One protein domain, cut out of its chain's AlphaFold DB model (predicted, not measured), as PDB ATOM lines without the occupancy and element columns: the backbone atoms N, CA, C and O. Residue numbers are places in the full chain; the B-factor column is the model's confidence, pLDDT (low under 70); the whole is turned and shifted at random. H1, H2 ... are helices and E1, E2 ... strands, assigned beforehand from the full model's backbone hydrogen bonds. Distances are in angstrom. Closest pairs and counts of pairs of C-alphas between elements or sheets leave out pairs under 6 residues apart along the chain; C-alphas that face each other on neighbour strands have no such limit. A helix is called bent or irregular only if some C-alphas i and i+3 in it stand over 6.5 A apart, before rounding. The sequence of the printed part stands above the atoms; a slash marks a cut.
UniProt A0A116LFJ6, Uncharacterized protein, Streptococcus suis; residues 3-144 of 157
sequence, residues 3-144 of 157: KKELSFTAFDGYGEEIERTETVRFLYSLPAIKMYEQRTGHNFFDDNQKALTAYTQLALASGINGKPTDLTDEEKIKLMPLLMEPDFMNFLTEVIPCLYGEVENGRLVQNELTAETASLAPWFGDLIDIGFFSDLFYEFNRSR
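AT A GLANCE: This is residues 3 to 144 of the 157 residues of an uncharacterized protein of Streptococcus suis (UniProt A0A116LFJ6). A cluster of crossed helices, with H4 through its middle, passes at one end into a strongly twisted sheet made of a long hairpin, E1 and E2, and a small hairpin, E3 and E4. H1, H2 and H5 pack on H4, while H3 packs on H2 and on the first residues of H6. The printed part has 142 residues, with six named helices and four named strands in the order E1 E2 H1 H2 H3 H4 E3 E4 H5 H6; the sheet, in the order E1 E2 E3 E4, is antiparallel and the class is mixed. The whole is compact, with a radius of gyration of the C-alphas of 16.0 A and spans of 50 by 34 by 24 A.

HOW THE PARTS SIT: E1 (residues 3 to 11) and E2 (residues 17 to 26) form an antiparallel hairpin, with N 6 and O 22 2.9 A apart, within hydrogen-bond range. E2 pairs in a staggered way, with E1 over residues 17 to 25 and with E3 (residues 100 to 104) over 25 to 26; N 101 and O 25 are 3.0 A apart. E3 forms a hairpin with E4 (residues 107 to 109), with N 109 and O 102 2.8 A apart. H5 (residues 112 to 119) only grazes the sheet. H4 (residues 86 to 99), the hub, touches H5 at a steep tilt of 53 degrees; their closest C-alphas, Pro 97 and Ala 115, are 4.4 A apart. H4 touches H1 (residues 30 to 40) at a steep tilt of 50 degrees, closest at Ala 32 and Cys 98, 5.1 A. H4 also touches H2 (residues 44 to 61) at a steep tilt of 50 degrees, opposite ways, closest at Ala 51 and Phe 88, 4.1 A. H3 (residues 73 to 84) touches H2 with residues 78 to 82 alone, closest at Ala 59 and Leu 79, 6.6 A. H6 (residues 130 to 143) touches H3 with residues 130 to 131 alone, about perpendicular at 88 degrees, closest at Lys 76 and Ile 130, 6.3 A. Every O i to N i+4 pair is within hydrogen-bond range in H1, H2, H5 and H6, against 4 of 8 in H3 and 8 of 10 in H4.

IN THESE COORDINATES: E1 begins at C-alpha 3 (-15.716, 23.394, -1.706) and is 24.5 A long; E2 is 27.6 A and E3 13.0 A. H2, the longest helix, is 25.9 A and begins at C-alpha 44 (-33.302, 31.726, 7.968). H1 is 15.5 A, H4 19.9 A and H3 18.4 A; H3 is irregular, with C-alphas 78 and 81 7.3 A apart. H6 is 20.1 A and ends at C-alpha 143 (-24.601, 19.815, 9.968).

THE WHOLE: The C-alphas farthest apart, of Tyr 14 and Gly 63, are 50.8 A from each other. The printed part has no cut; the link from H2 to H3, 11 residues, is long. The mean pLDDT of the printed part is 93.0, and no printed residue is under 70.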
ATOM      1  N   LYS A   3     -16.816  22.776  -0.964       95.44
ATOM      2  CA  LYS A   3     -15.716  23.394  -1.706       95.44
ATOM      3  C   LYS A   3     -16.026  23.256  -3.190       95.44
ATOM      4  O   LYS A   3     -16.404  22.163  -3.607       95.44
ATOM      5  N   LYS A   4     -15.866  24.331  -3.954       94.12
ATOM      6  CA  LYS A   4     -16.026  24.328  -5.412       94.12
ATOM      7  C   LYS A   4     -14.808  24.991  -6.037       94.12
ATOM      8  O   LYS A   4     -14.268  25.936  -5.467       94.12
ATOM      9  N   GLU A   5     -14.378  24.470  -7.174       94.50
ATOM     10  CA  GLU A   5     -13.462  25.163  -8.074       94.50
ATOM     11  C   GLU A   5     -14.323  25.794  -9.158       94.50
ATOM     12  O   GLU A   5     -15.092  25.088  -9.811       94.50
ATOM     13  N   LEU A   6     -14.265  27.117  -9.272       92.25
ATOM     14  CA  LEU A   6     -15.065  27.885 -10.220       92.25
ATOM     15  C   LEU A   6     -14.114  28.606 -11.162       92.25
ATOM     16  O   LEU A   6     -13.207  29.302 -10.701       92.25
ATOM     17  N   SER A   7     -14.314  28.400 -12.460       89.69
ATOM     18  CA  SER A   7     -13.610  29.122 -13.513       89.69
ATOM     19  C   SER A   7     -14.492  30.239 -14.037       89.69
ATOM     20  O   SER A   7     -15.665  30.013 -14.313       89.69
ATOM     21  N   PHE A   8     -13.924  31.424 -14.204       87.56
ATOM     22  CA  PHE A   8     -14.613  32.565 -14.785       87.56
ATOM     23  C   PHE A   8     -13.661  33.384 -15.648       87.56
ATOM     24  O   PHE A   8     -12.448  33.439 -15.418       87.56
ATOM     25  N   THR A   9     -14.236  34.049 -16.642       87.69
ATOM     26  CA  THR A   9     -13.532  35.030 -17.455       87.69
ATOM     27  C   THR A   9     -13.246  36.282 -16.626       87.69
ATOM     28  O   THR A   9     -14.137  36.853 -15.995       87.69
ATOM     29  N   ALA A  10     -11.999  36.738 -16.660       86.00
ATOM     30  CA  ALA A  10     -11.560  38.015 -16.117       86.00
ATOM     31  C   ALA A  10     -10.741  38.777 -17.166       86.00
ATOM     32  O   ALA A  10     -10.371  38.229 -18.201       86.00
ATOM     33  N   PHE A  11     -10.424  40.036 -16.878       86.19
ATOM     34  CA  PHE A  11      -9.519  40.834 -17.698       86.19
ATOM     35  C   PHE A  11      -8.233  41.109 -16.926       86.19
ATOM     36  O   PHE A  11      -8.265  41.380 -15.718       86.19
ATOM     37  N   ASP A  12      -7.093  41.001 -17.600       86.31
ATOM     38  CA  ASP A  12      -5.811  41.382 -17.019       86.31
ATOM     39  C   ASP A  12      -5.619  42.916 -16.999       86.31
ATOM     40  O   ASP A  12      -6.493  43.691 -17.390       86.31
ATOM     41  N   GLY A  13      -4.461  43.381 -16.518       82.00
ATOM     42  CA  GLY A  13      -4.145  44.815 -16.458       82.00
ATOM     43  C   GLY A  13      -4.002  45.504 -17.824       82.00
ATOM     44  O   GLY A  13      -3.901  46.730 -17.866       82.00
ATOM     45  N   TYR A  14      -3.988  44.737 -18.916       87.06
ATOM     46  CA  TYR A  14      -3.931  45.206 -20.300       87.06
ATOM     47  C   TYR A  14      -5.292  45.114 -21.007       87.06
ATOM     48  O   TYR A  14      -5.424  45.610 -22.124       87.06
ATOM     49  N   GLY A  15      -6.310  44.554 -20.344       83.62
ATOM     50  CA  GLY A  15      -7.645  44.363 -20.902       83.62
ATOM     51  C   GLY A  15      -7.785  43.101 -21.753       83.62
ATOM     52  O   GLY A  15      -8.783  42.975 -22.459       83.62
ATOM     53  N   GLU A  16      -6.824  42.177 -21.690       89.31
ATOM     54  CA  GLU A  16      -6.912  40.885 -22.368       89.31
ATOM     55  C   GLU A  16      -7.740  39.899 -21.540       89.31
ATOM     56  O   GLU A  16      -7.661  39.872 -20.306       89.31
ATOM     57  N   GLU A  17      -8.540  39.087 -22.232       90.44
ATOM     58  CA  GLU A  17      -9.375  38.066 -21.609       90.44
ATOM     59  C   GLU A  17      -8.504  36.927 -21.061       90.44
ATOM     60  O   GLU A  17      -7.712  36.321 -21.784       90.44
ATOM     61  N   ILE A  18      -8.664  36.619 -19.775       91.19
ATOM     62  CA  ILE A  18      -7.989  35.507 -19.109       91.19
ATOM     63  C   ILE A  18      -9.001  34.641 -18.365       91.19
ATOM     64  O   ILE A  18      -9.916  35.143 -17.713       91.19
ATOM     65  N   GLU A  19      -8.806  33.328 -18.404       90.56
ATOM     66  CA  GLU A  19      -9.540  32.407 -17.540       90.56
ATOM     67  C   GLU A  19      -8.878  32.382 -16.157       90.56
ATOM     68  O   GLU A  19      -7.661  32.197 -16.030       90.56
ATOM     69  N   ARG A  20      -9.671  32.584 -15.104       88.81
ATOM     70  CA  ARG A  20      -9.231  32.431 -13.716       88.81
ATOM     71  C   ARG A  20     -10.031  31.337 -13.045       88.81
ATOM     72  O   ARG A  20     -11.248  31.309 -13.166       88.81
ATOM     73  N   THR A  21      -9.343  30.497 -12.281       91.81
ATOM     74  CA  THR A  21      -9.968  29.475 -11.442       91.81
ATOM     75  C   THR A  21      -9.738  29.800  -9.973       91.81
ATOM     76  O   THR A  21      -8.599  30.000  -9.545       91.81
ATOM     77  N   GLU A  22     -10.809  29.809  -9.184       91.00
ATOM     78  CA  GLU A  22     -10.761  30.046  -7.744       91.00
ATOM     79  C   GLU A  22     -11.395  28.889  -6.970       91.00
ATOM     80  O   GLU A  22     -12.442  28.356  -7.337       91.00
ATOM     81  N   THR A  23     -10.776  28.505  -5.848       94.19
ATOM     82  CA  THR A  23     -11.401  27.582  -4.895       94.19
ATOM     83  C   THR A  23     -12.226  28.362  -3.878       94.19
ATOM     84  O   THR A  23     -11.672  28.941  -2.936       94.19
ATOM     85  N   VAL A  24     -13.547  28.286  -3.992       95.19
ATOM     86  CA  VAL A  24     -14.496  28.896  -3.053       95.19
ATOM     87  C   VAL A  24     -14.954  27.893  -1.991       95.19
ATOM     88  O   VAL A  24     -14.957  26.673  -2.206       95.19
ATOM     89  N   ARG A  25     -15.295  28.386  -0.796       96.38
ATOM     90  CA  ARG A  25     -15.640  27.556   0.370       96.38
ATOM     91  C   ARG A  25     -16.924  28.060   1.009       96.38
ATOM     92  O   ARG A  25     -17.022  29.238   1.328       96.38
ATOM     93  N   PHE A  26     -17.856  27.144   1.262       96.56
ATOM     94  CA  PHE A  26     -19.140  27.447   1.889       96.56
ATOM     95  C   PHE A  26     -19.300  26.670   3.188       96.56
ATOM     96  O   PHE A  26     -19.301  25.429   3.208       96.56
ATOM     97  N   LEU A  27     -19.425  27.400   4.291       95.06
ATOM     98  CA  LEU A  27     -19.593  26.847   5.622       95.06
ATOM     99  C   LEU A  27     -20.968  27.211   6.177       95.06
ATOM    100  O   LEU A  27     -21.240  28.366   6.495       95.06
ATOM    101  N   TYR A  28     -21.797  26.191   6.396       95.25
ATOM    102  CA  TYR A  28     -22.997  26.336   7.204       95.25
ATOM    103  C   TYR A  28     -22.630  26.394   8.688       95.25
ATOM    104  O   TYR A  28     -22.054  25.454   9.245       95.25
ATOM    105  N   SER A  29     -22.938  27.521   9.324       93.00
ATOM    106  CA  SER A  29     -22.554  27.823  10.699       93.00
ATOM    107  C   SER A  29     -23.592  28.731  11.369       93.00
ATOM    108  O   SER A  29     -24.423  29.345  10.702       93.00
ATOM    109  N   LEU A  30     -23.540  28.855  12.700       92.06
ATOM    110  CA  LEU A  30     -24.365  29.839  13.408       92.06
ATOM    111  C   LEU A  30     -24.043  31.292  12.988       92.06
ATOM    112  O   LEU A  30     -24.991  32.056  12.824       92.06
ATOM    113  N   PRO A  31     -22.768  31.695  12.801       92.62
ATOM    114  CA  PRO A  31     -22.437  32.978  12.179       92.62
ATOM    115  C   PRO A  31     -23.118  33.220  10.827       92.62
ATOM    116  O   PRO A  31     -23.709  34.280  10.661       92.62
ATOM    117  N   ALA A  32     -23.114  32.243   9.914       95.06
ATOM    118  CA  ALA A  32     -23.777  32.371   8.612       95.06
ATOM    119  C   ALA A  32     -25.285  32.617   8.755       95.06
ATOM    120  O   ALA A  32     -25.833  33.501   8.108       95.06
ATOM    121  N   ILE A  33     -25.948  31.865   9.644       95.25
ATOM    122  CA  ILE A  33     -27.381  32.039   9.926       95.25
ATOM    123  C   ILE A  33     -27.648  33.445  10.463       95.25
ATOM    124  O   ILE A  33     -28.519  34.138   9.959       95.25
ATOM    125  N   LYS A  34     -26.880  33.890  11.463       94.50
ATOM    126  CA  LYS A  34     -27.059  35.227  12.041       94.50
ATOM    127  C   LYS A  34     -26.841  36.326  11.011       94.50
ATOM    128  O   LYS A  34     -27.598  37.285  10.997       94.50
ATOM    129  N   MET A  35     -25.829  36.173  10.162       95.88
ATOM    130  CA  MET A  35     -25.546  37.120   9.092       95.88
ATOM    131  C   MET A  35     -26.702  37.191   8.096       95.88
ATOM    132  O   MET A  35     -27.122  38.289   7.746       95.88
ATOM    133  N   TYR A  36     -27.257  36.043   7.699       97.31
ATOM    134  CA  TYR A  36     -28.450  35.991   6.857       97.31
ATOM    135  C   TYR A  36     -29.604  36.777   7.488       97.31
ATOM    136  O   TYR A  36     -30.151  37.675   6.855       97.31
ATOM    137  N   GLU A  37     -29.931  36.493   8.752       96.69
ATOM    138  CA  GLU A  37     -31.041  37.152   9.455       96.69
ATOM    139  C   GLU A  37     -30.800  38.660   9.650       96.69
ATOM    140  O   GLU A  37     -31.741  39.449   9.618       96.69
ATOM    141  N   GLN A  38     -29.543  39.082   9.822       95.62
ATOM    142  CA  GLN A  38     -29.163  40.494   9.924       95.62
ATOM    143  C   GLN A  38     -29.276  41.232   8.587       95.62
ATOM    144  O   GLN A  38     -29.753  42.365   8.567       95.62
ATOM    145  N   ARG A  39     -28.849  40.602   7.485       94.38
ATOM    146  CA  ARG A  39     -28.865  41.199   6.141       94.38
ATOM    147  C   ARG A  39     -30.275  41.309   5.573       94.38
ATOM    148  O   ARG A  39     -30.616  42.335   4.996       94.38
ATOM    149  N   THR A  40     -31.086  40.267   5.742       95.25
ATOM    150  CA  THR A  40     -32.429  40.192   5.145       95.25
ATOM    151  C   THR A  40     -33.526  40.691   6.083       95.25
ATOM    152  O   THR A  40     -34.601  41.074   5.634       95.25
ATOM    153  N   GLY A  41     -33.290  40.670   7.400       95.75
ATOM    154  CA  GLY A  41     -34.331  40.883   8.407       95.75
ATOM    155  C   GLY A  41     -35.319  39.716   8.530       95.75
ATOM    156  O   GLY A  41     -36.317  39.835   9.245       95.75
ATOM    157  N   HIS A  42     -35.079  38.600   7.835       96.12
ATOM    158  CA  HIS A  42     -35.951  37.429   7.810       96.12
ATOM    159  C   HIS A  42     -35.394  36.291   8.665       96.12
ATOM    160  O   HIS A  42     -34.212  36.260   8.992       96.12
ATOM    161  N   ASN A  43     -36.239  35.317   9.015       95.19
ATOM    162  CA  ASN A  43     -35.785  34.103   9.684       95.19
ATOM    163  C   ASN A  43     -35.227  33.099   8.663       95.19
ATOM    164  O   ASN A  43     -35.941  32.663   7.759       95.19
ATOM    165  N   PHE A  44     -33.979  32.669   8.864       95.75
ATOM    166  CA  PHE A  44     -33.302  31.726   7.968       95.75
ATOM    167  C   PHE A  44     -34.080  30.418   7.773       95.75
ATOM    168  O   PHE A  44     -34.149  29.883   6.670       95.75
ATOM    169  N   PHE A  45     -34.634  29.862   8.853       94.38
ATOM    170  CA  PHE A  45     -35.274  28.549   8.811       94.38
ATOM    171  C   PHE A  45     -36.631  28.597   8.120       94.38
ATOM    172  O   PHE A  45     -36.969  27.645   7.414       94.38
ATOM    173  N   ASP A  46     -37.377  29.687   8.293       95.19
ATOM    174  CA  ASP A  46     -38.637  29.903   7.588       95.19
ATOM    175  C   ASP A  46     -38.401  30.042   6.080       95.19
ATOM    176  O   ASP A  46     -39.056  29.347   5.301       95.19
ATOM    177  N   ASP A  47     -37.429  30.853   5.657       96.81
ATOM    178  CA  ASP A  47     -37.143  31.053   4.230       96.81
ATOM    179  C   ASP A  47     -36.539  29.798   3.581       96.81
ATOM    180  O   ASP A  47     -36.992  29.377   2.516       96.81
ATOM    181  N   ASN A  48     -35.641  29.090   4.277       95.44
ATOM    182  CA  ASN A  48     -35.170  27.770   3.848       95.44
ATOM    183  C   ASN A  48     -36.332  26.769   3.690       95.44
ATOM    184  O   ASN A  48     -36.350  25.965   2.759       95.44
ATOM    185  N   GLN A  49     -37.319  26.801   4.591       94.88
ATOM    186  CA  GLN A  49     -38.478  25.913   4.514       94.88
ATOM    187  C   GLN A  49     -39.404  26.273   3.347       94.88
ATOM    188  O   GLN A  49     -39.948  25.359   2.719       94.88
ATOM    189  N   LYS A  50     -39.587  27.561   3.030       96.69
ATOM    190  CA  LYS A  50     -40.345  27.992   1.844       96.69
ATOM    191  C   LYS A  50     -39.645  27.556   0.559       96.69
ATOM    192  O   LYS A  50     -40.272  26.875  -0.248       96.69
ATOM    193  N   ALA A  51     -38.340  27.810   0.441       96.62
ATOM    194  CA  ALA A  51     -37.534  27.376  -0.699       96.62
ATOM    195  C   ALA A  51     -37.584  25.849  -0.891       96.62
ATOM    196  O   ALA A  51     -37.821  25.358  -1.994       96.62
ATOM    197  N   LEU A  52     -37.458  25.079   0.197       95.06
ATOM    198  CA  LEU A  52     -37.615  23.624   0.157       95.06
ATOM    199  C   LEU A  52     -39.027  23.206  -0.270       95.06
ATOM    200  O   LEU A  52     -39.186  22.230  -0.995       95.06
ATOM    201  N   THR A  53     -40.055  23.923   0.177       96.00
ATOM    202  CA  THR A  53     -41.445  23.615  -0.179       96.00
ATOM    203  C   THR A  53     -41.689  23.847  -1.665       96.00
ATOM    204  O   THR A  53     -42.246  22.964  -2.317       96.00
ATOM    205  N   ALA A  54     -41.214  24.972  -2.207       96.12
ATOM    206  CA  ALA A  54     -41.242  25.259  -3.638       96.12
ATOM    207  C   ALA A  54     -40.530  24.152  -4.431       96.12
ATOM    208  O   ALA A  54     -41.120  23.563  -5.342       96.12
ATOM    209  N   TYR A  55     -39.311  23.782  -4.009       95.88
ATOM    210  CA  TYR A  55     -38.554  22.678  -4.602       95.88
ATOM    211  C   TYR A  55     -39.359  21.374  -4.612       95.88
ATOM    212  O   TYR A  55     -39.540  20.754  -5.660       95.88
ATOM    213  N   THR A  56     -39.866  20.951  -3.451       94.62
ATOM    214  CA  THR A  56     -40.582  19.680  -3.300       94.62
ATOM    215  C   THR A  56     -41.844  19.640  -4.154       94.62
ATOM    216  O   THR A  56     -42.127  18.610  -4.766       94.62
ATOM    217  N   GLN A  57     -42.602  20.736  -4.211       95.50
ATOM    218  CA  GLN A  57     -43.824  20.807  -5.010       95.50
ATOM    219  C   GLN A  57     -43.533  20.637  -6.501       95.50
ATOM    220  O   GLN A  57     -44.180  19.808  -7.144       95.50
ATOM    221  N   LEU A  58     -42.538  21.356  -7.036       95.31
ATOM    222  CA  LEU A  58     -42.185  21.217  -8.448       95.31
ATOM    223  C   LEU A  58     -41.598  19.835  -8.743       95.31
ATOM    224  O   LEU A  58     -42.031  19.187  -9.691       95.31
ATOM    225  N   ALA A  59     -40.678  19.345  -7.907       94.31
ATOM    226  CA  ALA A  59     -40.070  18.030  -8.089       94.31
ATOM    227  C   ALA A  59     -41.124  16.922  -8.183       94.31
ATOM    228  O   ALA A  59     -41.110  16.142  -9.136       94.31
ATOM    229  N   LEU A  60     -42.094  16.903  -7.265       95.25
ATOM    230  CA  LEU A  60     -43.181  15.924  -7.299       95.25
ATOM    231  C   LEU A  60     -44.072  16.084  -8.539       95.25
ATOM    232  O   LEU A  60     -44.434  15.081  -9.155       95.25
ATOM    233  N   ALA A  61     -44.396  17.318  -8.939       95.25
ATOM    234  CA  ALA A  61     -45.176  17.583 -10.150       95.25
ATOM    235  C   ALA A  61     -44.450  17.134 -11.434       95.25
ATOM    236  O   ALA A  61     -45.090  16.714 -12.397       95.25
ATOM    237  N   SER A  62     -43.118  17.168 -11.431       94.06
ATOM    238  CA  SER A  62     -42.254  16.736 -12.534       94.06
ATOM    239  C   SER A  62     -41.891  15.243 -12.503       94.06
ATOM    240  O   SER A  62     -41.114  14.788 -13.347       94.06
ATOM    241  N   GLY A  63     -42.441  14.471 -11.556       92.44
ATOM    242  CA  GLY A  63     -42.169  13.037 -11.400       92.44
ATOM    243  C   GLY A  63     -40.793  12.714 -10.806       92.44
ATOM    244  O   GLY A  63     -40.299  11.603 -10.980       92.44
ATOM    245  N   ILE A  64     -40.174  13.680 -10.129       92.81
ATOM    246  CA  ILE A  64     -38.869  13.579  -9.466       92.81
ATOM    247  C   ILE A  64     -39.098  13.310  -7.973       92.81
ATOM    248  O   ILE A  64     -40.152  13.622  -7.408       92.81
ATOM    249  N   ASN A  65     -38.106  12.730  -7.297       85.00
ATOM    250  CA  ASN A  65     -38.124  12.639  -5.841       85.00
ATOM    251  C   ASN A  65     -38.259  14.043  -5.223       85.00
ATOM    252  O   ASN A  65     -37.471  14.939  -5.506       85.00
ATOM    253  N   GLY A  66     -39.229  14.228  -4.327       80.69
ATOM    254  CA  GLY A  66     -39.496  15.517  -3.678       80.69
ATOM    255  C   GLY A  66     -38.397  16.012  -2.727       80.69
ATOM    256  O   GLY A  66     -38.567  17.054  -2.097       80.69
ATOM    257  N   LYS A  67     -37.294  15.272  -2.574       84.25
ATOM    258  CA  LYS A  67     -36.140  15.654  -1.757       84.25
ATOM    259  C   LYS A  67     -34.993  16.113  -2.659       84.25
ATOM    260  O   LYS A  67     -34.741  15.439  -3.652       84.25
ATOM    261  N   PRO A  68     -34.268  17.185  -2.297       82.06
ATOM    262  CA  PRO A  68     -33.024  17.529  -2.971       82.06
ATOM    263  C   PRO A  68     -32.024  16.377  -2.835       82.06
ATOM    264  O   PRO A  68     -31.654  15.986  -1.723       82.06
ATOM    265  N   THR A  69     -31.661  15.787  -3.968       81.25
ATOM    266  CA  THR A  69     -30.684  14.700  -4.109       81.25
ATOM    267  C   THR A  69     -29.728  15.036  -5.247       81.25
ATOM    268  O   THR A  69     -29.864  16.084  -5.877       81.25
ATOM    269  N   ASP A  70     -28.782  14.143  -5.536       83.12
ATOM    270  CA  ASP A  70     -28.026  14.214  -6.784       83.12
ATOM    271  C   ASP A  70     -29.008  14.064  -7.953       83.12
ATOM    272  O   ASP A  70     -29.667  13.032  -8.090       83.12
ATOM    273  N   LEU A  71     -29.158  15.135  -8.733       86.88
ATOM    274  CA  LEU A  71     -30.071  15.213  -9.871       86.88
ATOM    275  C   LEU A  71     -29.315  14.913 -11.163       86.88
ATOM    276  O   LEU A  71     -28.221  15.438 -11.394       86.88
ATOM    277  N   THR A  72     -29.935  14.130 -12.037       90.94
ATOM    278  CA  THR A  72     -29.516  14.013 -13.437       90.94
ATOM    279  C   THR A  72     -29.737  15.334 -14.176       90.94
ATOM    280  O   THR A  72     -30.529  16.180 -13.753       90.94
ATOM    281  N   ASP A  73     -29.068  15.526 -15.312       90.69
ATOM    282  CA  ASP A  73     -29.218  16.769 -16.080       90.69
ATOM    283  C   ASP A  73     -30.647  16.953 -16.616       90.69
ATOM    284  O   ASP A  73     -31.167  18.068 -16.618       90.69
ATOM    285  N   GLU A  74     -31.343  15.864 -16.958       92.94
ATOM    286  CA  GLU A  74     -32.765  15.910 -17.326       92.94
ATOM    287  C   GLU A  74     -33.656  16.387 -16.169       92.94
ATOM    288  O   GLU A  74     -34.599  17.155 -16.373       92.94
ATOM    289  N   GLU A  75     -33.367  15.948 -14.943       93.12
ATOM    290  CA  GLU A  75     -34.096  16.378 -13.748       93.12
ATOM    291  C   GLU A  75     -33.823  17.847 -13.421       93.12
ATOM    292  O   GLU A  75     -34.762  18.581 -13.111       93.12
ATOM    293  N   LYS A  76     -32.576  18.313 -13.569       91.75
ATOM    294  CA  LYS A  76     -32.237  19.737 -13.419       91.75
ATOM    295  C   LYS A  76     -33.012  20.602 -14.411       91.75
ATOM    296  O   LYS A  76     -33.565  21.621 -14.007       91.75
ATOM    297  N   ILE A  77     -33.119  20.177 -15.674       93.31
ATOM    298  CA  ILE A  77     -33.890  20.897 -16.703       93.31
ATOM    299  C   ILE A  77     -35.366  21.003 -16.303       93.31
ATOM    300  O   ILE A  77     -35.953  22.081 -16.377       93.31
ATOM    301  N   LYS A  78     -35.970  19.907 -15.829       94.62
ATOM    302  CA  LYS A  78     -37.366  19.909 -15.352       94.62
ATOM    303  C   LYS A  78     -37.585  20.842 -14.158       94.62
ATOM    304  O   LYS A  78     -38.689  21.352 -13.990       94.62
ATOM    305  N   LEU A  79     -36.547  21.064 -13.353       95.12
ATOM    306  CA  LEU A  79     -36.575  21.912 -12.165       95.12
ATOM    307  C   LEU A  79     -36.154  23.366 -12.410       95.12
ATOM    308  O   LEU A  79     -36.341  24.190 -11.519       95.12
ATOM    309  N   MET A  80     -35.672  23.717 -13.608       94.25
ATOM    310  CA  MET A  80     -35.330  25.098 -13.977       94.25
ATOM    311  C   MET A  80     -36.407  26.144 -13.643       94.25
ATOM    312  O   MET A  80     -36.024  27.249 -13.257       94.25
ATOM    313  N   PRO A  81     -37.727  25.858 -13.733       95.75
ATOM    314  CA  PRO A  81     -38.746  26.825 -13.329       95.75
ATOM    315  C   PRO A  81     -38.632  27.319 -11.877       95.75
ATOM    316  O   PRO A  81     -39.134  28.402 -11.591       95.75
ATOM    317  N   LEU A  82     -37.944  26.598 -10.979       95.12
ATOM    318  CA  LEU A  82     -37.664  27.074  -9.614       95.12
ATOM    319  C   LEU A  82     -36.850  28.364  -9.583       95.12
ATOM    320  O   LEU A  82     -37.022  29.154  -8.664       95.12
ATOM    321  N   LEU A  83     -36.006  28.614 -10.586       94.50
ATOM    322  CA  LEU A  83     -35.221  29.850 -10.669       94.50
ATOM    323  C   LEU A  83     -36.096  31.090 -10.928       94.50
ATOM    324  O   LEU A  83     -35.624  32.215 -10.807       94.50
ATOM    325  N   MET A  84     -37.374  30.893 -11.271       95.19
ATOM    326  CA  MET A  84     -38.380  31.955 -11.368       95.19
ATOM    327  C   MET A  84     -39.296  32.020 -10.138       95.19
ATOM    328  O   MET A  84     -40.138  32.914 -10.058       95.19
ATOM    329  N   GLU A  85     -39.178  31.072  -9.205       96.38
ATOM    330  CA  GLU A  85     -39.986  31.025  -7.989       96.38
ATOM    331  C   GLU A  85     -39.356  31.964  -6.940       96.38
ATOM    332  O   GLU A  85     -38.193  31.762  -6.573       96.38
ATOM    333  N   PRO A  86     -40.062  33.015  -6.476       96.19
ATOM    334  CA  PRO A  86     -39.458  34.037  -5.626       96.19
ATOM    335  C   PRO A  86     -38.909  33.517  -4.297       96.19
ATOM    336  O   PRO A  86     -37.834  33.954  -3.892       96.19
ATOM    337  N   ASP A  87     -39.602  32.601  -3.617       96.25
ATOM    338  CA  ASP A  87     -39.141  32.074  -2.328       96.25
ATOM    339  C   ASP A  87     -37.864  31.246  -2.514       96.25
ATOM    340  O   ASP A  87     -36.937  31.337  -1.706       96.25
ATOM    341  N   PHE A  88     -37.788  30.466  -3.596       96.88
ATOM    342  CA  PHE A  88     -36.591  29.698  -3.933       96.88
ATOM    343  C   PHE A  88     -35.419  30.606  -4.316       96.88
ATOM    344  O   PHE A  88     -34.329  30.496  -3.746       96.88
ATOM    345  N   MET A  89     -35.647  31.511  -5.268       96.81
ATOM    346  CA  MET A  89     -34.609  32.371  -5.827       96.81
ATOM    347  C   MET A  89     -34.049  33.327  -4.773       96.81
ATOM    348  O   MET A  89     -32.835  33.379  -4.597       96.81
ATOM    349  N   ASN A  90     -34.916  34.013  -4.019       96.31
ATOM    350  CA  ASN A  90     -34.485  34.948  -2.978       96.31
ATOM    351  C   ASN A  90     -33.700  34.233  -1.876       96.31
ATOM    352  O   ASN A  90     -32.694  34.747  -1.390       96.31
ATOM    353  N   PHE A  91     -34.128  33.030  -1.481       97.56
ATOM    354  CA  PHE A  91     -33.368  32.260  -0.507       97.56
ATOM    355  C   PHE A  91     -31.966  31.942  -1.031       97.56
ATOM    356  O   PHE A  91     -30.992  32.169  -0.315       97.56
ATOM    357  N   LEU A  92     -31.852  31.465  -2.275       96.50
ATOM    358  CA  LEU A  92     -30.572  31.093  -2.875       96.50
ATOM    359  C   LEU A  92     -29.633  32.304  -3.014       96.50
ATOM    360  O   LEU A  92     -28.473  32.229  -2.608       96.50
ATOM    361  N   THR A  93     -30.137  33.441  -3.499       96.94
ATOM    362  CA  THR A  93     -29.336  34.664  -3.663       96.94
ATOM    363  C   THR A  93     -28.832  35.229  -2.342       96.94
ATOM    364  O   THR A  93     -27.717  35.739  -2.278       96.94
ATOM    365  N   GLU A  94     -29.622  35.124  -1.275       97.44
ATOM    366  CA  GLU A  94     -29.264  35.683   0.031       97.44
ATOM    367  C   GLU A  94     -28.417  34.719   0.874       97.44
ATOM    368  O   GLU A  94     -27.565  35.140   1.663       97.44
ATOM    369  N   VAL A  95     -28.609  33.406   0.715       97.56
ATOM    370  CA  VAL A  95     -27.910  32.414   1.540       97.56
ATOM    371  C   VAL A  95     -26.478  32.163   1.082       97.56
ATOM    372  O   VAL A  95     -25.590  32.031   1.925       97.56
ATOM    373  N   ILE A  96     -26.230  32.110  -0.230       97.69
ATOM    374  CA  ILE A  96     -24.910  31.776  -0.783       97.69
ATOM    375  C   ILE A  96     -23.816  32.721  -0.255       97.69
ATOM    376  O   ILE A  96     -22.811  32.210   0.256       97.69
ATOM    377  N   PRO A  97     -23.992  34.059  -0.275       97.81
ATOM    378  CA  PRO A  97     -22.975  34.973   0.231       97.81
ATOM    379  C   PRO A  97     -22.741  34.813   1.736       97.81
ATOM    380  O   PRO A  97     -21.604  34.858   2.192       97.81
ATOM    381  N   CYS A  98     -23.795  34.546   2.513       97.44
ATOM    382  CA  CYS A  98     -23.687  34.356   3.963       97.44
ATOM    383  C   CYS A  98     -22.916  33.083   4.347       97.44
ATOM    384  O   CYS A  98     -22.330  33.002   5.428       97.44
ATOM    385  N   LEU A  99     -22.935  32.068   3.479       97.12
ATOM    386  CA  LEU A  99     -22.200  30.820   3.674       97.12
ATOM    387  C   LEU A  99     -20.758  30.902   3.190       97.12
ATOM    388  O   LEU A  99     -19.939  30.086   3.619       97.12
ATOM    389  N   TYR A 100     -20.444  31.833   2.299       97.56
ATOM    390  CA  TYR A 100     -19.101  31.987   1.767       97.56
ATOM    391  C   TYR A 100     -18.100  32.338   2.877       97.56
ATOM    392  O   TYR A 100     -18.437  32.971   3.879       97.56
ATOM    393  N   GLY A 101     -16.866  31.869   2.723       95.75
ATOM    394  CA  GLY A 101     -15.773  32.233   3.605       95.75
ATOM    395  C   GLY A 101     -14.424  32.179   2.906       95.75
ATOM    396  O   GLY A 101     -14.154  31.298   2.083       95.75
ATOM    397  N   GLU A 102     -13.557  33.102   3.296       94.75
ATOM    398  CA  GLU A 102     -12.200  33.247   2.782       94.75
ATOM    399  C   GLU A 102     -11.188  32.643   3.755       94.75
ATOM    400  O   GLU A 102     -11.450  32.502   4.949       94.75
ATOM    401  N   VAL A 103     -10.024  32.226   3.253       91.94
ATOM    402  CA  VAL A 103      -8.951  31.711   4.111       91.94
ATOM    403  C   VAL A 103      -7.947  32.822   4.367       91.94
ATOM    404  O   VAL A 103      -7.103  33.107   3.524       91.94
ATOM    405  N   GLU A 104      -7.987  33.385   5.568       90.56
ATOM    406  CA  GLU A 104      -7.037  34.395   6.026       90.56
ATOM    407  C   GLU A 104      -6.162  33.812   7.137       90.56
ATOM    408  O   GLU A 104      -6.659  33.267   8.127       90.56
ATOM    409  N   ASN A 105      -4.837  33.902   6.990       89.94
ATOM    410  CA  ASN A 105      -3.874  33.408   7.986       89.94
ATOM    411  C   ASN A 105      -4.139  31.951   8.439       89.94
ATOM    412  O   ASN A 105      -3.999  31.602   9.613       89.94
ATOM    413  N   GLY A 106      -4.565  31.095   7.502       88.75
ATOM    414  CA  GLY A 106      -4.869  29.681   7.751       88.75
ATOM    415  C   GLY A 106      -6.201  29.414   8.463       88.75
ATOM    416  O   GLY A 106      -6.471  28.269   8.831       88.75
ATOM    417  N   ARG A 107      -7.044  30.433   8.662       90.69
ATOM    418  CA  ARG A 107      -8.377  30.305   9.263       90.69
ATOM    419  C   ARG A 107      -9.448  30.694   8.258       90.69
ATOM    420  O   ARG A 107      -9.259  31.618   7.481       90.69
ATOM    421  N   LEU A 108     -10.575  29.987   8.294       92.06
ATOM    422  CA  LEU A 108     -11.743  30.385   7.521       92.06
ATOM    423  C   LEU A 108     -12.411  31.575   8.218       92.06
ATOM    424  O   LEU A 108     -12.819  31.459   9.378       92.06
ATOM    425  N   VAL A 109     -12.507  32.690   7.510       94.31
ATOM    426  CA  VAL A 109     -13.189  33.910   7.927       94.31
ATOM    427  C   VAL A 109     -14.519  33.980   7.186       94.31
ATOM    428  O   VAL A 109     -14.576  33.772   5.981       94.31
ATOM    429  N   GLN A 110     -15.594  34.216   7.935       94.56
ATOM    430  CA  GLN A 110     -16.960  34.349   7.429       94.56
ATOM    431  C   GLN A 110     -17.614  35.508   8.181       94.56
ATOM    432  O   GLN A 110     -17.928  35.394   9.369       94.56
ATOM    433  N   ASN A 111     -17.736  36.645   7.504       94.56
ATOM    434  CA  ASN A 111     -18.254  37.907   8.030       94.56
ATOM    435  C   ASN A 111     -18.953  38.718   6.913       94.56
ATOM    436  O   ASN A 111     -19.053  38.260   5.774       94.56
ATOM    437  N   GLU A 112     -19.443  39.912   7.248       94.44
ATOM    438  CA  GLU A 112     -20.137  40.794   6.298       94.44
ATOM    439  C   GLU A 112     -19.283  41.111   5.067       94.44
ATOM    440  O   GLU A 112     -19.775  40.969   3.955       94.44
ATOM    441  N   LEU A 113     -17.992  41.416   5.249       95.31
ATOM    442  CA  LEU A 113     -17.081  41.717   4.143       95.31
ATOM    443  C   LEU A 113     -16.961  40.541   3.169       95.31
ATOM    444  O   LEU A 113     -17.135  40.726   1.971       95.31
ATOM    445  N   THR A 114     -16.735  39.319   3.666       95.56
ATOM    446  CA  THR A 114     -16.673  38.136   2.787       95.56
ATOM    447  C   THR A 114     -17.986  37.931   2.034       95.56
ATOM    448  O   THR A 114     -17.996  37.534   0.872       95.56
ATOM    449  N   ALA A 115     -19.110  38.241   2.674       96.44
ATOM    450  CA  ALA A 115     -20.415  38.084   2.064       96.44
ATOM    451  C   ALA A 115     -20.726  39.209   1.056       96.44
ATOM    452  O   ALA A 115     -21.492  38.984   0.126       96.44
ATOM    453  N   GLU A 116     -20.152  40.403   1.197       95.56
ATOM    454  CA  GLU A 116     -20.179  41.445   0.162       95.56
ATOM    455  C   GLU A 116     -19.295  41.059  -1.030       95.56
ATOM    456  O   GLU A 116     -19.750  41.141  -2.172       95.56
ATOM    457  N   THR A 117     -18.080  40.555  -0.773       94.62
ATOM    458  CA  THR A 117     -17.182  40.032  -1.814       94.62
ATOM    459  C   THR A 117     -17.884  38.967  -2.649       94.62
ATOM    460  O   THR A 117     -17.887  39.050  -3.875       94.62
ATOM    461  N   ALA A 118     -18.531  37.996  -1.998       95.81
ATOM    462  CA  ALA A 118     -19.275  36.941  -2.678       95.81
ATOM    463  C   ALA A 118     -20.431  37.479  -3.529       95.81
ATOM    464  O   ALA A 118     -20.608  37.026  -4.653       95.81
ATOM    465  N   SER A 119     -21.200  38.456  -3.033       94.75
ATOM    466  CA  SER A 119     -22.314  39.053  -3.788       94.75
ATOM    467  C   SER A 119     -21.869  39.779  -5.065       94.75
ATOM    468  O   SER A 119     -22.673  39.943  -5.979       94.75
ATOM    469  N   LEU A 120     -20.610  40.222  -5.132       94.19
ATOM    470  CA  LEU A 120     -20.024  40.905  -6.291       94.19
ATOM    471  C   LEU A 120     -19.125  39.991  -7.134       94.19
ATOM    472  O   LEU A 120     -18.568  40.434  -8.140       94.19
ATOM    473  N   ALA A 121     -18.947  38.738  -6.720       93.06
ATOM    474  CA  ALA A 121     -18.002  37.846  -7.360       93.06
ATOM    475  C   ALA A 121     -18.503  37.399  -8.745       93.06
ATOM    476  O   ALA A 121     -19.678  37.052  -8.885       93.06
ATOM    477  N   PRO A 122     -17.622  37.313  -9.761       91.94
ATOM    478  CA  PRO A 122     -18.009  36.857 -11.099       91.94
ATOM    479  C   PRO A 122     -18.636  35.457 -11.105       91.94
ATOM    480  O   PRO A 122     -19.553  35.193 -11.872       91.94
ATOM    481  N   TRP A 123     -18.181  34.583 -10.204       93.12
ATOM    482  CA  TRP A 123     -18.662  33.207 -10.066       93.12
ATOM    483  C   TRP A 123     -20.014  33.080  -9.350       93.12
ATOM    484  O   TRP A 123     -20.564  31.984  -9.271       93.12
ATOM    485  N   PHE A 124     -20.550  34.162  -8.775       94.44
ATOM    486  CA  PHE A 124     -21.764  34.098  -7.959       94.44
ATOM    487  C   PHE A 124     -22.973  33.605  -8.757       94.44
ATOM    488  O   PHE A 124     -23.707  32.740  -8.283       94.44
ATOM    489  N   GLY A 125     -23.139  34.110  -9.984       92.56
ATOM    490  CA  GLY A 125     -24.239  33.725 -10.869       92.56
ATOM    491  C   GLY A 125     -24.241  32.234 -11.211       92.56
ATOM    492  O   GLY A 125     -25.310  31.633 -11.266       92.56
ATOM    493  N   ASP A 126     -23.061  31.622 -11.337       92.00
ATOM    494  CA  ASP A 126     -22.915  30.197 -11.667       92.00
ATOM    495  C   ASP A 126     -23.386  29.270 -10.539       92.00
ATOM    496  O   ASP A 126     -23.664  28.098 -10.780       92.00
ATOM    497  N   LEU A 127     -23.480  29.785  -9.309       94.44
ATOM    498  CA  LEU A 127     -23.982  29.050  -8.147       94.44
ATOM    499  C   LEU A 127     -25.480  29.246  -7.907       94.44
ATOM    500  O   LEU A 127     -26.052  28.608  -7.019       94.44
ATOM    501  N   ILE A 128     -26.132  30.122  -8.672       94.12
ATOM    502  CA  ILE A 128     -27.588  30.260  -8.659       94.12
ATOM    503  C   ILE A 128     -28.177  29.166  -9.560       94.12
ATOM    504  O   ILE A 128     -28.738  29.419 -10.627       94.12
ATOM    505  N   ASP A 129     -28.018  27.917  -9.132       92.56
ATOM    506  CA  ASP A 129     -28.463  26.745  -9.869       92.56
ATOM    507  C   ASP A 129     -29.096  25.683  -8.954       92.56
ATOM    508  O   ASP A 129     -28.886  25.628  -7.738       92.56
ATOM    509  N   ILE A 130     -29.904  24.810  -9.561       93.25
ATOM    510  CA  ILE A 130     -30.643  23.761  -8.845       93.25
ATOM    511  C   ILE A 130     -29.692  22.741  -8.200       93.25
ATOM    512  O   ILE A 130     -29.974  22.225  -7.117       93.25
ATOM    513  N   GLY A 131     -28.567  22.445  -8.850       92.31
ATOM    514  CA  GLY A 131     -27.558  21.521  -8.347       92.31
ATOM    515  C   GLY A 131     -26.883  22.053  -7.089       92.31
ATOM    516  O   GLY A 131     -26.797  21.327  -6.096       92.31
ATOM    517  N   PHE A 132     -26.472  23.323  -7.075       94.19
ATOM    518  CA  PHE A 132     -25.881  23.893  -5.868       94.19
ATOM    519  C   PHE A 132     -26.884  24.010  -4.718       94.19
ATOM    520  O   PHE A 132     -26.521  23.743  -3.571       94.19
ATOM    521  N   PHE A 133     -28.165  24.288  -4.988       94.69
ATOM    522  CA  PHE A 133     -29.198  24.203  -3.948       94.69
ATOM    523  C   PHE A 133     -29.273  22.803  -3.305       94.69
ATOM    524  O   PHE A 133     -29.352  22.695  -2.076       94.69
ATOM    525  N   SER A 134     -29.190  21.726  -4.096       91.88
ATOM    526  CA  SER A 134     -29.117  20.358  -3.560       91.88
ATOM    527  C   SER A 134     -27.886  20.144  -2.670       91.88
ATOM    528  O   SER A 134     -28.017  19.573  -1.581       91.88
ATOM    529  N   ASP A 135     -26.717  20.657  -3.072       93.50
ATOM    530  CA  ASP A 135     -25.488  20.601  -2.266       93.50
ATOM    531  C   ASP A 135     -25.658  21.331  -0.923       93.50
ATOM    532  O   ASP A 135     -25.300  20.801   0.139       93.50
ATOM    533  N   LEU A 136     -26.240  22.537  -0.950       94.25
ATOM    534  CA  LEU A 136     -26.537  23.333   0.244       94.25
ATOM    535  C   LEU A 136     -27.465  22.576   1.191       94.25
ATOM    536  O   LEU A 136     -27.178  22.452   2.385       94.25
ATOM    537  N   PHE A 137     -28.553  22.015   0.664       91.38
ATOM    538  CA  PHE A 137     -29.514  21.268   1.464       91.38
ATOM    539  C   PHE A 137     -28.888  20.028   2.112       91.38
ATOM    540  O   PHE A 137     -29.155  19.721   3.285       91.38
ATOM    541  N   TYR A 138     -28.028  19.316   1.383       90.38
ATOM    542  CA  TYR A 138     -27.275  18.197   1.938       90.38
ATOM    543  C   TYR A 138     -26.366  18.651   3.089       90.38
ATOM    544  O   TYR A 138     -26.368  18.041   4.165       90.38
ATOM    545  N   GLU A 139     -25.635  19.752   2.906       91.44
ATOM    546  CA  GLU A 139     -24.762  20.316   3.936       91.44
ATOM    547  C   GLU A 139     -25.543  20.766   5.178       91.44
ATOM    548  O   GLU A 139     -25.132  20.452   6.302       91.44
ATOM    549  N   PHE A 140     -26.689  21.431   5.006       91.75
ATOM    550  CA  PHE A 140     -27.551  21.838   6.117       91.75
ATOM    551  C   PHE A 140     -27.976  20.626   6.937       91.75
ATOM    552  O   PHE A 140     -27.809  20.626   8.158       91.75
ATOM    553  N   ASN A 141     -28.439  19.560   6.270       87.69
ATOM    554  CA  ASN A 141     -28.863  18.323   6.922       87.69
ATOM    555  C   ASN A 141     -27.726  17.604   7.648       87.69
ATOM    556  O   ASN A 141     -27.892  17.174   8.795       87.69
ATOM    557  N   ARG A 142     -26.557  17.510   7.013       88.06
ATOM    558  CA  ARG A 142     -25.359  16.903   7.603       88.06
ATOM    559  C   ARG A 142     -24.909  17.632   8.868       88.06
ATOM    560  O   ARG A 142     -24.421  17.008   9.812       88.06
ATOM    561  N   SER A 143     -25.081  18.948   8.895       86.31
ATOM    562  CA  SER A 143     -24.601  19.815   9.968       86.31
ATOM    563  C   SER A 143     -25.641  20.089  11.064       86.31
ATOM    564  O   SER A 143     -25.300  20.723  12.065       86.31
ATOM    565  N   ARG A 144     -26.866  19.536  10.973       81.19
ATOM    566  CA  ARG A 144     -27.949  19.731  11.973       81.19
ATOM    567  C   ARG A 144     -27.576  19.339  13.397       81.19
ATOM    568  O   ARG A 144     -28.107  19.902  14.345       81.19
TER     569      ARG A 144